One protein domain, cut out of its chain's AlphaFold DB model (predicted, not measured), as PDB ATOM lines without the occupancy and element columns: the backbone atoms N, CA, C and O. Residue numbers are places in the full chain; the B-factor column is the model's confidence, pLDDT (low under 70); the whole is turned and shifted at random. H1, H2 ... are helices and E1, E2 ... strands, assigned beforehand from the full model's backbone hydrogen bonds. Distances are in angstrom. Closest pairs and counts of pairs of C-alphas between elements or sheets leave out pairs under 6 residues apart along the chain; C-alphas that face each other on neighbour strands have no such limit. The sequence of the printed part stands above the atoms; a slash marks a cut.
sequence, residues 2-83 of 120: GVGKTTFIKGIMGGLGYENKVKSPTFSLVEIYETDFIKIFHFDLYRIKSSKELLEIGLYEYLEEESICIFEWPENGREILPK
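What this domain is: This is residues 2 to 83 of the 120 residues of an uncharacterized protein of marine metagenome (UniProt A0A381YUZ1). A small three-stranded sheet of E1, E2 and E3 forms a wall with the longest helix, H1, running along one face, while the short helices H2 and H4 lie off the sheet, H4 following one residue after the end of E3. H3 only grazes the sheet, and a long stretch without a named element, residues 16 to 29, leads from H1 to the first strand. The printed part has 82 residues, with four named helices and three named strands in the order H1, E1, E2, H2, H3, E3, H4. The mixed sheet has the order E1, E2, E3, with E1 and E2 antiparallel and E2 and E3 parallel, and the class is mixed, helices and strands. The whole is compact, with a radius of gyration of the C-alphas of 12.4 A and spans of 34 by 31 by 22 A.

Where its parts are: H1, residues 5 to 15, begins at C-alpha 5 at (-15.756, -2.019, -5.172) and is 15.5 A long from first to last C-alpha. E1, residues 30 to 34, is 13.3 A long. E2, residues 39 to 44, is 16.7 A long and begins at C-alpha 39 at (-33.927, -8.708, -5.788). H2 holds residues 51 to 56 and H3 residues 59 to 64. E3, residues 67 to 72, is 16.3 A long. H4, residues 74 to 77, ends at C-alpha 77 at (-15.556, -18.811, -3.790).

How they stand to each other: E1 and E2 form a hairpin, antiparallel at 160 degrees, with N 33 and O 40 within hydrogen-bond range at 2.9 A. E2 and E3 are parallel at 15 degrees, with N 41 and O 68 within hydrogen-bond range at 2.8 A. E2, H2, H3 and E3 make a strand-helix-strand unit, two parallel neighbour strands with helices between them along the chain, and its crossover is right-handed. H1 is on the sheet at a height over the sheet of 10.1 A. It runs along the strands, at 2 degrees to E2 on the local plane. It lies over E2, and only just not over E3, on which 2 of its C-alphas fall. The closest C-alphas of H1 and E3 are those of Lys 5 and Glu 72, 7.1 A apart. H3 only grazes the sheet with its residues 59 to 63; its closest C-alpha pair with E2 is Phe 41 and Tyr 62, 7.3 A apart. H2 is not on the sheet. H4 is only just not on it, with 4 pairs of C-alphas within 10 A. H2 and H4 only just touch, with 3 pairs of C-alphas within 8 A, the closest being those of Ser 51 and Gly 77 at 5.7 A. H2 and H3 meet only through their link. H1 is apart from H2, H3 and H4. Every O i to N i+4 pair is within hydrogen-bond range in H1, H2 and H3, and H4 is too short for such a pair.

The domain as a whole: The two C-alphas farthest apart are those of Asp 36 and Lys 49, at 34.2 A. The printed part, residues 2 to 83, has no cut. The link from H1 to E1, 14 residues, is long. The mean pLDDT of the printed part is 92.3, and no printed residue is under 70.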
ATOM      1  N   GLY A   2      -9.927  -0.994  -0.383       76.19
ATOM      2  CA  GLY A   2      -9.957   0.432  -0.774       76.19
ATOM      3  C   GLY A   2     -10.010   0.767  -2.274       76.19
ATOM      4  O   GLY A   2     -10.021   1.939  -2.635       76.19
ATOM      5  N   VAL A   3     -10.111  -0.225  -3.165       80.69
ATOM      6  CA  VAL A   3     -10.125   0.023  -4.621       80.69
ATOM      7  C   VAL A   3     -11.448   0.602  -5.147       80.69
ATOM      8  O   VAL A   3     -11.511   1.050  -6.284       80.69
ATOM      9  N   GLY A   4     -12.488   0.664  -4.311       83.88
ATOM     10  CA  GLY A   4     -13.775   1.277  -4.661       83.88
ATOM     11  C   GLY A   4     -14.852   0.301  -5.137       83.88
ATOM     12  O   GLY A   4     -15.806   0.745  -5.760       83.88
ATOM     13  N   LYS A   5     -14.745  -1.000  -4.827       87.69
ATOM     14  CA  LYS A   5     -15.756  -2.019  -5.172       87.69
ATOM     15  C   LYS A   5     -17.159  -1.656  -4.681       87.69
ATOM     16  O   LYS A   5     -18.053  -1.472  -5.496       87.69
ATOM     17  N   THR A   6     -17.336  -1.417  -3.384       86.06
ATOM     18  CA  THR A   6     -18.644  -1.008  -2.843       86.06
ATOM     19  C   THR A   6     -19.125   0.343  -3.397       86.06
ATOM     20  O   THR A   6     -20.323   0.551  -3.565       86.06
ATOM     21  N   THR A   7     -18.219   1.275  -3.721       89.19
ATOM     22  CA  THR A   7     -18.578   2.539  -4.400       89.19
ATOM     23  C   THR A   7     -19.098   2.287  -5.810       89.19
ATOM     24  O   THR A   7     -20.074   2.898  -6.229       89.19
ATOM     25  N   PHE A   8     -18.470   1.370  -6.535       91.12
ATOM     26  CA  PHE A   8     -18.911   0.965  -7.858       91.12
ATOM     27  C   PHE A   8     -20.274   0.255  -7.803       91.12
ATOM     28  O   PHE A   8     -21.171   0.600  -8.569       91.12
ATOM     29  N   ILE A   9     -20.478  -0.634  -6.825       92.69
ATOM     30  CA  ILE A   9     -21.769  -1.298  -6.587       92.69
ATOM     31  C   ILE A   9     -22.862  -0.275  -6.280       92.69
ATOM     32  O   ILE A   9     -23.928  -0.357  -6.869       92.69
ATOM     33  N   LYS A  10     -22.601   0.753  -5.462       92.31
ATOM     34  CA  LYS A  10     -23.555   1.863  -5.256       92.31
ATOM     35  C   LYS A  10     -24.017   2.506  -6.564       92.31
ATOM     36  O   LYS A  10     -25.196   2.809  -6.697       92.31
ATOM     37  N   GLY A  11     -23.100   2.702  -7.512       91.38
ATOM     38  CA  GLY A  11     -23.430   3.219  -8.840       91.38
ATOM     39  C   GLY A  11     -24.343   2.276  -9.626       91.38
ATOM     40  O   GLY A  11     -25.338   2.733 -10.181       91.38
ATOM     41  N   ILE A  12     -24.048   0.969  -9.619       91.19
ATOM     42  CA  ILE A  12     -24.912  -0.056 -10.235       91.19
ATOM     43  C   ILE A  12     -26.307  -0.030  -9.607       91.19
ATOM     44  O   ILE A  12     -27.295   0.056 -10.325       91.19
ATOM     45  N   MET A  13     -26.380  -0.060  -8.276       92.50
ATOM     46  CA  MET A  13     -27.636  -0.077  -7.525       92.50
ATOM     47  C   MET A  13     -28.505   1.142  -7.862       92.50
ATOM     48  O   MET A  13     -29.690   0.982  -8.134       92.50
ATOM     49  N   GLY A  14     -27.909   2.337  -7.943       91.94
ATOM     50  CA  GLY A  14     -28.623   3.539  -8.382       91.94
ATOM     51  C   GLY A  14     -29.138   3.439  -9.823       91.94
ATOM     52  O   GLY A  14     -30.265   3.836 -10.098       91.94
ATOM     53  N   GLY A  15     -28.357   2.852 -10.737       89.31
ATOM     54  CA  GLY A  15     -28.798   2.580 -12.113       89.31
ATOM     55  C   GLY A  15     -29.923   1.541 -12.218       89.31
ATOM     56  O   GLY A  15     -30.679   1.566 -13.184       89.31
ATOM     57  N   LEU A  16     -30.055   0.664 -11.219       89.25
ATOM     58  CA  LEU A  16     -31.137  -0.316 -11.083       89.25
ATOM     59  C   LEU A  16     -32.357   0.232 -10.318       89.25
ATOM     60  O   LEU A  16     -33.274  -0.523 -10.012       89.25
ATOM     61  N   GLY A  17     -32.377   1.530  -9.994       90.12
ATOM     62  CA  GLY A  17     -33.491   2.167  -9.286       90.12
ATOM     63  C   GLY A  17     -33.496   1.949  -7.770       90.12
ATOM     64  O   GLY A  17     -34.484   2.255  -7.114       90.12
ATOM     65  N   TYR A  18     -32.410   1.441  -7.179       93.62
ATOM     66  CA  TYR A  18     -32.295   1.338  -5.724       93.62
ATOM     67  C   TYR A  18     -31.801   2.659  -5.120       93.62
ATOM     68  O   TYR A  18     -30.620   3.001  -5.208       93.62
ATOM     69  N   GLU A  19     -32.703   3.391  -4.468       90.06
ATOM     70  CA  GLU A  19     -32.425   4.730  -3.914       90.06
ATOM     71  C   GLU A  19     -31.923   4.713  -2.459       90.06
ATOM     72  O   GLU A  19     -31.462   5.723  -1.921       90.06
ATOM     73  N   ASN A  20     -31.986   3.555  -1.804       92.12
ATOM     74  CA  ASN A  20     -31.610   3.399  -0.405       92.12
ATOM     75  C   ASN A  20     -30.090   3.228  -0.214       92.12
ATOM     76  O   ASN A  20     -29.294   3.057  -1.139       92.12
ATOM     77  N   LYS A  21     -29.648   3.261   1.048       92.25
ATOM     78  CA  LYS A  21     -28.226   3.142   1.391       92.25
ATOM     79  C   LYS A  21     -27.704   1.722   1.139       92.25
ATOM     80  O   LYS A  21     -28.066   0.794   1.853       92.25
ATOM     81  N   VAL A  22     -26.744   1.596   0.226       93.00
ATOM     82  CA  VAL A  22     -25.958   0.366   0.017       93.00
ATOM     83  C   VAL A  22     -24.784   0.323   0.997       93.00
ATOM     84  O   VAL A  22     -24.030   1.303   1.145       93.00
ATOM     85  N   LYS A  23     -24.611  -0.813   1.667       92.25
ATOM     86  CA  LYS A  23     -23.528  -1.076   2.623       92.25
ATOM     87  C   LYS A  23     -22.589  -2.145   2.068       92.25
ATOM     88  O   LYS A  23     -22.926  -2.855   1.133       92.25
ATOM     89  N   SER A  24     -21.385  -2.216   2.627       90.62
ATOM     90  CA  SER A  24     -20.477  -3.323   2.336       90.62
ATOM     91  C   SER A  24     -20.830  -4.511   3.246       90.62
ATOM     92  O   SER A  24     -20.840  -4.316   4.467       90.62
ATOM     93  N   PRO A  25     -21.081  -5.709   2.689       90.62
ATOM     94  CA  PRO A  25     -21.419  -6.917   3.436       90.62
ATOM     95  C   PRO A  25     -20.217  -7.565   4.135       90.62
ATOM     96  O   PRO A  25     -20.313  -8.703   4.568       90.62
ATOM     97  N   THR A  26     -19.075  -6.886   4.308       86.75
ATOM     98  CA  THR A  26     -17.858  -7.504   4.877       86.75
ATOM     99  C   THR A  26     -18.085  -8.241   6.211       86.75
ATOM    100  O   THR A  26     -17.343  -9.172   6.523       86.75
ATOM    101  N   PHE A  27     -19.061  -7.822   7.027       87.00
ATOM    102  CA  PHE A  27     -19.399  -8.483   8.298       87.00
ATOM    103  C   PHE A  27     -20.650  -9.362   8.231       87.00
ATOM    104  O   PHE A  27     -20.697 -10.366   8.933       87.00
ATOM    105  N   SER A  28     -21.646  -8.993   7.423       89.50
ATOM    106  CA  SER A  28     -22.884  -9.759   7.235       89.50
ATOM    107  C   SER A  28     -22.735 -10.906   6.232       89.50
ATOM    108  O   SER A  28     -23.610 -11.761   6.171       89.50
ATOM    109  N   LEU A  29     -21.626 -10.947   5.481       91.44
ATOM    110  CA  LEU A  29     -21.332 -11.800   4.317       91.44
ATOM    111  C   LEU A  29     -22.244 -11.551   3.115       91.44
ATOM    112  O   LEU A  29     -21.745 -11.497   1.991       91.44
ATOM    113  N   VAL A  30     -23.537 -11.339   3.356       94.94
ATOM    114  CA  VAL A  30     -24.549 -11.004   2.359       94.94
ATOM    115  C   VAL A  30     -25.427  -9.846   2.842       94.94
ATOM    116  O   VAL A  30     -25.853  -9.802   3.994       94.94
ATOM    117  N   GLU A  31     -25.706  -8.901   1.950       96.31
ATOM    118  CA  GLU A  31     -26.784  -7.922   2.094       96.31
ATOM    119  C   GLU A  31     -27.823  -8.179   1.002       96.31
ATOM    120  O   GLU A  31     -27.478  -8.461  -0.150       96.31
ATOM    121  N   ILE A  32     -29.096  -8.068   1.373       95.69
ATOM    122  CA  ILE A  32     -30.231  -8.267   0.475       95.69
ATOM    123  C   ILE A  32     -30.853  -6.906   0.203       95.69
ATOM    124  O   ILE A  32     -31.161  -6.153   1.129       95.69
ATOM    125  N   TYR A  33     -31.050  -6.605  -1.072       95.69
ATOM    126  CA  TYR A  33     -31.691  -5.383  -1.519       95.69
ATOM    127  C   TYR A  33     -32.866  -5.726  -2.422       95.69
ATOM    128  O   TYR A  33     -32.758  -6.579  -3.299       95.69
ATOM    129  N   GLU A  34     -33.976  -5.029  -2.230       94.19
ATOM    130  CA  GLU A  34     -35.164  -5.169  -3.063       94.19
ATOM    131  C   GLU A  34     -35.365  -3.875  -3.847       94.19
ATOM    132  O   GLU A  34     -35.311  -2.775  -3.290       94.19
ATOM    133  N   THR A  35     -35.532  -4.022  -5.157       91.94
ATOM    134  CA  THR A  35     -36.000  -2.961  -6.055       91.94
ATOM    135  C   THR A  35     -37.423  -3.290  -6.499       91.94
ATOM    136  O   THR A  35     -37.897  -4.401  -6.267       91.94
ATOM    137  N   ASP A  36     -38.081  -2.371  -7.202       90.06
ATOM    138  CA  ASP A  36     -39.423  -2.614  -7.749       90.06
ATOM    139  C   ASP A  36     -39.466  -3.758  -8.784       90.06
ATOM    140  O   ASP A  36     -40.540  -4.271  -9.094       90.06
ATOM    141  N   PHE A  37     -38.310  -4.159  -9.329       88.50
ATOM    142  CA  PHE A  37     -38.224  -5.104 -10.447       88.50
ATOM    143  C   PHE A  37     -37.477  -6.396 -10.118       88.50
ATOM    144  O   PHE A  37     -37.783  -7.435 -10.694       88.50
ATOM    145  N   ILE A  38     -36.461  -6.335  -9.255       93.00
ATOM    146  CA  ILE A  38     -35.566  -7.468  -9.004       93.00
ATOM    147  C   ILE A  38     -34.918  -7.392  -7.622       93.00
ATOM    148  O   ILE A  38     -34.570  -6.309  -7.133       93.00
ATOM    149  N   LYS A  39     -34.725  -8.561  -7.006       95.31
ATOM    150  CA  LYS A  39     -33.927  -8.708  -5.788       95.31
ATOM    151  C   LYS A  39     -32.440  -8.764  -6.137       95.31
ATOM    152  O   LYS A  39     -32.041  -9.328  -7.156       95.31
ATOM    153  N   ILE A  40     -31.612  -8.172  -5.287       96.69
ATOM    154  CA  ILE A  40     -30.168  -8.105  -5.463       96.69
ATOM    155  C   ILE A  40     -29.497  -8.655  -4.208       96.69
ATOM    156  O   ILE A  40     -29.710  -8.150  -3.105       96.69
ATOM    157  N   PHE A  41     -28.653  -9.664  -4.390       97.25
ATOM    158  CA  PHE A  41     -27.822 -10.249  -3.348       97.25
ATOM    159  C   PHE A  41     -26.390  -9.765  -3.499       97.25
ATOM    160  O   PHE A  41     -25.704 -10.074  -4.475       97.25
ATOM    161  N   HIS A  42     -25.924  -8.985  -2.532       96.62
ATOM    162  CA  HIS A  42     -24.560  -8.479  -2.506       96.62
ATOM    163  C   HIS A  42     -23.750  -9.289  -1.509       96.62
ATOM    164  O   HIS A  42     -23.967  -9.189  -0.307       96.62
ATOM    165  N   PHE A  43     -22.797 -10.057  -2.015       96.31
ATOM    166  CA  PHE A  43     -21.861 -10.847  -1.236       96.31
ATOM    167  C   PHE A  43     -20.494 -10.168  -1.152       96.31
ATOM    168  O   PHE A  43     -19.999  -9.616  -2.139       96.31
ATOM    169  N   ASP A  44     -19.840 -10.267   0.002       94.94
ATOM    170  CA  ASP A  44     -18.420  -9.932   0.160       94.94
ATOM    171  C   ASP A  44     -17.679 -11.136   0.726       94.94
ATOM    172  O   ASP A  44     -17.759 -11.458   1.914       94.94
ATOM    173  N   LEU A  45     -16.942 -11.810  -0.157       95.19
ATOM    174  CA  LEU A  45     -16.283 -13.068   0.155       95.19
ATOM    175  C   LEU A  45     -14.882 -12.867   0.730       95.19
ATOM    176  O   LEU A  45     -14.152 -13.840   0.908       95.19
ATOM    177  N   TYR A  46     -14.478 -11.633   1.056       92.62
ATOM    178  CA  TYR A  46     -13.138 -11.333   1.568       92.62
ATOM    179  C   TYR A  46     -12.742 -12.186   2.786       92.62
ATOM    180  O   TYR A  46     -11.563 -12.495   2.962       92.62
ATOM    181  N   ARG A  47     -13.715 -12.563   3.628       91.12
ATOM    182  CA  ARG A  47     -13.495 -13.347   4.857       91.12
ATOM    183  C   ARG A  47     -13.719 -14.848   4.709       91.12
ATOM    184  O   ARG A  47     -13.324 -15.578   5.615       91.12
ATOM    185  N   ILE A  48     -14.312 -15.279   3.600       93.50
ATOM    186  CA  ILE A  48     -14.582 -16.688   3.330       93.50
ATOM    187  C   ILE A  48     -13.262 -17.418   3.124       93.50
ATOM    188  O   ILE A  48     -12.416 -16.987   2.337       93.50
ATOM    189  N   LYS A  49     -13.091 -18.534   3.835       91.00
ATOM    190  CA  LYS A  49     -11.859 -19.337   3.773       91.00
ATOM    191  C   LYS A  49     -12.008 -20.620   2.971       91.00
ATOM    192  O   LYS A  49     -11.002 -21.248   2.653       91.00
ATOM    193  N   SER A  50     -13.241 -21.043   2.700       90.94
ATOM    194  CA  SER A  50     -13.514 -22.279   1.969       90.94
ATOM    195  C   SER A  50     -14.889 -22.261   1.312       90.94
ATOM    196  O   SER A  50     -15.814 -21.616   1.801       90.94
ATOM    197  N   SER A  51     -15.040 -23.053   0.252       89.56
ATOM    198  CA  SER A  51     -16.323 -23.332  -0.400       89.56
ATOM    199  C   SER A  51     -17.363 -23.907   0.570       89.56
ATOM    200  O   SER A  51     -18.539 -23.577   0.472       89.56
ATOM    201  N   LYS A  52     -16.948 -24.688   1.574       91.75
ATOM    202  CA  LYS A  52     -17.855 -25.224   2.600       91.75
ATOM    203  C   LYS A  52     -18.585 -24.129   3.390       91.75
ATOM    204  O   LYS A  52     -19.780 -24.255   3.615       91.75
ATOM    205  N   GLU A  53     -17.891 -23.058   3.765       92.81
ATOM    206  CA  GLU A  53     -18.485 -21.928   4.499       92.81
ATOM    207  C   GLU A  53     -19.582 -21.242   3.669       92.81
ATOM    208  O   GLU A  53     -20.631 -20.884   4.189       92.81
ATOM    209  N   LEU A  54     -19.383 -21.140   2.350       92.00
ATOM    210  CA  LEU A  54     -20.397 -20.624   1.426       92.00
ATOM    211  C   LEU A  54     -21.625 -21.539   1.312       92.00
ATOM    212  O   LEU A  54     -22.749 -21.061   1.180       92.00
ATOM    213  N   LEU A  55     -21.422 -22.855   1.358       93.12
ATOM    214  CA  LEU A  55     -22.529 -23.812   1.382       93.12
ATOM    215  C   LEU A  55     -23.324 -23.701   2.688       93.12
ATOM    216  O   LEU A  55     -24.548 -23.743   2.659       93.12
ATOM    217  N   GLU A  56     -22.638 -23.521   3.818       92.88
ATOM    218  CA  GLU A  56     -23.261 -23.376   5.139       92.88
ATOM    219  C   GLU A  56     -24.107 -22.099   5.266       92.88
ATOM    220  O   GLU A  56     -25.112 -22.118   5.973       92.88
ATOM    221  N   ILE A  57     -23.758 -21.015   4.560       91.06
ATOM    222  CA  ILE A  57     -24.590 -19.794   4.502       91.06
ATOM    223  C   ILE A  57     -25.756 -19.892   3.505       91.06
ATOM    224  O   ILE A  57     -26.483 -18.914   3.345       91.06
ATOM    225  N   GLY A  58     -25.925 -21.031   2.823       94.06
ATOM    226  CA  GLY A  58     -27.035 -21.264   1.898       94.06
ATOM    227  C   GLY A  58     -26.843 -20.661   0.505       94.06
ATOM    228  O   GLY A  58     -27.828 -20.299  -0.127       94.06
ATOM    229  N   LEU A  59     -25.604 -20.539  -0.006       95.25
ATOM    230  CA  LEU A  59     -25.320 -19.902  -1.309       95.25
ATOM    231  C   LEU A  59     -26.257 -20.358  -2.447       95.25
ATOM    232  O   LEU A  59     -26.684 -19.528  -3.245       95.25
ATOM    233  N   TYR A  60     -26.565 -21.655  -2.536       95.19
ATOM    234  CA  TYR A  60     -27.398 -22.179  -3.622       95.19
ATOM    235  C   TYR A  60     -28.837 -21.665  -3.588       95.19
ATOM    236  O   TYR A  60     -29.399 -21.438  -4.652       95.19
ATOM    237  N   GLU A  61     -29.391 -21.390  -2.408       95.62
ATOM    238  CA  GLU A  61     -30.746 -20.844  -2.276       95.62
ATOM    239  C   GLU A  61     -30.836 -19.465  -2.948       95.62
ATOM    240  O   GLU A  61     -31.754 -19.202  -3.717       95.62
ATOM    241  N   TYR A  62     -29.813 -18.624  -2.764       95.50
ATOM    242  CA  TYR A  62     -29.729 -17.319  -3.427       95.50
ATOM    243  C   TYR A  62     -29.545 -17.430  -4.947       95.50
ATOM    244  O   TYR A  62     -30.058 -16.600  -5.693       95.50
ATOM    245  N   LEU A  63     -28.788 -18.433  -5.411       94.19
ATOM    246  CA  LEU A  63     -28.507 -18.639  -6.836       94.19
ATOM    247  C   LEU A  63     -29.703 -19.211  -7.611       94.19
ATOM    248  O   LEU A  63     -29.737 -19.085  -8.835       94.19
ATOM    249  N   GLU A  64     -30.651 -19.848  -6.925       94.75
ATOM    250  CA  GLU A  64     -31.887 -20.375  -7.517       94.75
ATOM    251  C   GLU A  64     -32.975 -19.302  -7.685       94.75
ATOM    252  O   GLU A  64     -33.885 -19.475  -8.498       94.75
ATOM    253  N   GLU A  65     -32.888 -18.182  -6.961       93.75
ATOM    254  CA  GLU A  65     -33.825 -17.065  -7.098       93.75
ATOM    255  C   GLU A  65     -33.578 -16.262  -8.388       93.75
ATOM    256  O   GLU A  65     -32.438 -15.956  -8.749       93.75
ATOM    257  N   GLU A  66     -34.661 -15.818  -9.041       93.62
ATOM    258  CA  GLU A  66     -34.601 -14.842 -10.136       93.62
ATOM    259  C   GLU A  66     -34.143 -13.480  -9.587       93.62
ATOM    260  O   GLU A  66     -34.926 -12.654  -9.114       93.62
ATOM    261  N   SER A  67     -32.827 -13.283  -9.577       94.69
ATOM    262  CA  SER A  67     -32.162 -12.209  -8.845       94.69
ATOM    263  C   SER A  67     -30.854 -11.787  -9.518       94.69
ATOM    264  O   SER A  67     -30.350 -12.437 -10.438       94.69
ATOM    265  N   ILE A  68     -30.273 -10.683  -9.044       95.38
ATOM    266  CA  ILE A  68     -28.903 -10.292  -9.386       95.38
ATOM    267  C   ILE A  68     -27.995 -10.638  -8.211       95.38
ATOM    268  O   ILE A  68     -28.115 -10.057  -7.134       95.38
ATOM    269  N   CYS A  69     -27.024 -11.517  -8.435       96.56
ATOM    270  CA  CYS A  69     -25.972 -11.792  -7.464       96.56
ATOM    271  C   CYS A  69     -24.702 -10.996  -7.798       96.56
ATOM    272  O   CYS A  69     -24.162 -11.090  -8.902       96.56
ATOM    273  N   ILE A  70     -24.198 -10.229  -6.832       96.44
ATOM    274  CA  ILE A  70     -22.964  -9.445  -6.935       96.44
ATOM    275  C   ILE A  70     -21.961  -9.988  -5.923       96.44
ATOM    276  O   ILE A  70     -22.204  -9.921  -4.723       96.44
ATOM    277  N   PHE A  71     -20.807 -10.463  -6.390       95.88
ATOM    278  CA  PHE A  71     -19.763 -11.022  -5.530       95.88
ATOM    279  C   PHE A  71     -18.531 -10.109  -5.492       95.88
ATOM    280  O   PHE A  71     -17.826  -9.956  -6.491       95.88
ATOM    281  N   GLU A  72     -18.230  -9.513  -4.335       95.19
ATOM    282  CA  GLU A  72     -16.905  -8.951  -4.062       95.19
ATOM    283  C   GLU A  72     -15.931 -10.073  -3.667       95.19
ATOM    284  O   GLU A  72     -16.278 -10.970  -2.900       95.19
ATOM    285  N   TRP A  73     -14.693  -9.999  -4.169       93.75
ATOM    286  CA  TRP A  73     -13.645 -11.013  -3.960       93.75
ATOM    287  C   TRP A  73     -14.068 -12.443  -4.366       93.75
ATOM    288  O   TRP A  73     -13.866 -13.388  -3.596       93.75
ATOM    289  N   PRO A  74     -14.642 -12.634  -5.574       94.50
ATOM    290  CA  PRO A  74     -15.160 -13.930  -6.017       94.50
ATOM    291  C   PRO A  74     -14.082 -15.024  -6.068       94.50
ATOM    292  O   PRO A  74     -14.405 -16.210  -6.044       94.50
ATOM    293  N   GLU A  75     -12.796 -14.663  -6.097       93.50
ATOM    294  CA  GLU A  75     -11.678 -15.602  -6.002       93.50
ATOM    295  C   GLU A  75     -11.757 -16.554  -4.807       93.50
ATOM    296  O   GLU A  75     -11.365 -17.711  -4.951       93.50
ATOM    297  N   ASN A  76     -12.324 -16.109  -3.684       93.88
ATOM    298  CA  ASN A  76     -12.447 -16.912  -2.467       93.88
ATOM    299  C   ASN A  76     -13.579 -17.955  -2.541       93.88
ATOM    300  O   ASN A  76     -13.644 -18.843  -1.696       93.88
ATOM    301  N   GLY A  77     -14.455 -17.872  -3.550       92.88
ATOM    302  CA  GLY A  77     -15.556 -18.811  -3.790       92.88
ATOM    303  C   GLY A  77     -15.467 -19.568  -5.119       92.88
ATOM    304  O   GLY A  77     -16.411 -20.265  -5.484       92.88
ATOM    305  N   ARG A  78     -14.358 -19.444  -5.862       89.62
ATOM    306  CA  ARG A  78     -14.226 -19.911  -7.261       89.62
ATOM    307  C   ARG A  78     -14.606 -21.365  -7.524       89.62
ATOM    308  O   ARG A  78     -14.965 -21.678  -8.650       89.62
ATOM    309  N   GLU A  79     -14.488 -22.243  -6.534       91.31
ATOM    310  CA  GLU A  79     -14.789 -23.671  -6.690       91.31
ATOM    311  C   GLU A  79     -16.279 -23.953  -6.912       91.31
ATOM    312  O   GLU A  79     -16.616 -24.955  -7.536       91.31
ATOM    313  N   ILE A  80     -17.155 -23.092  -6.388       94.38
ATOM    314  CA  ILE A  80     -18.606 -23.324  -6.379       94.38
ATOM    315  C   ILE A  80     -19.412 -22.162  -6.960       94.38
ATOM    316  O   ILE A  80     -20.596 -22.324  -7.243       94.38
ATOM    317  N   LEU A  81     -18.799 -20.985  -7.129       94.81
ATOM    318  CA  LEU A  81     -19.468 -19.873  -7.788       94.81
ATOM    319  C   LEU A  81     -19.718 -20.213  -9.263       94.81
ATOM    320  O   LEU A  81     -18.826 -20.744  -9.934       94.81
ATOM    321  N   PRO A  82     -20.899 -19.864  -9.800       92.38
ATOM    322  CA  PRO A  82     -21.152 -20.009 -11.220       92.38
ATOM    323  C   PRO A  82     -20.217 -19.098 -12.018       92.38
ATOM    324  O   PRO A  82     -19.683 -18.099 -11.523       92.38
ATOM    325  N   LYS A  83     -20.051 -19.417 -13.302       92.31
ATOM    326  CA  LYS A  83     -19.362 -18.519 -14.225       92.31
ATOM    327  C   LYS A  83     -20.101 -17.171 -14.259       92.31
ATOM    328  O   LYS A  83     -21.306 -17.168 -14.517       92.31
TER     329      LYS A  83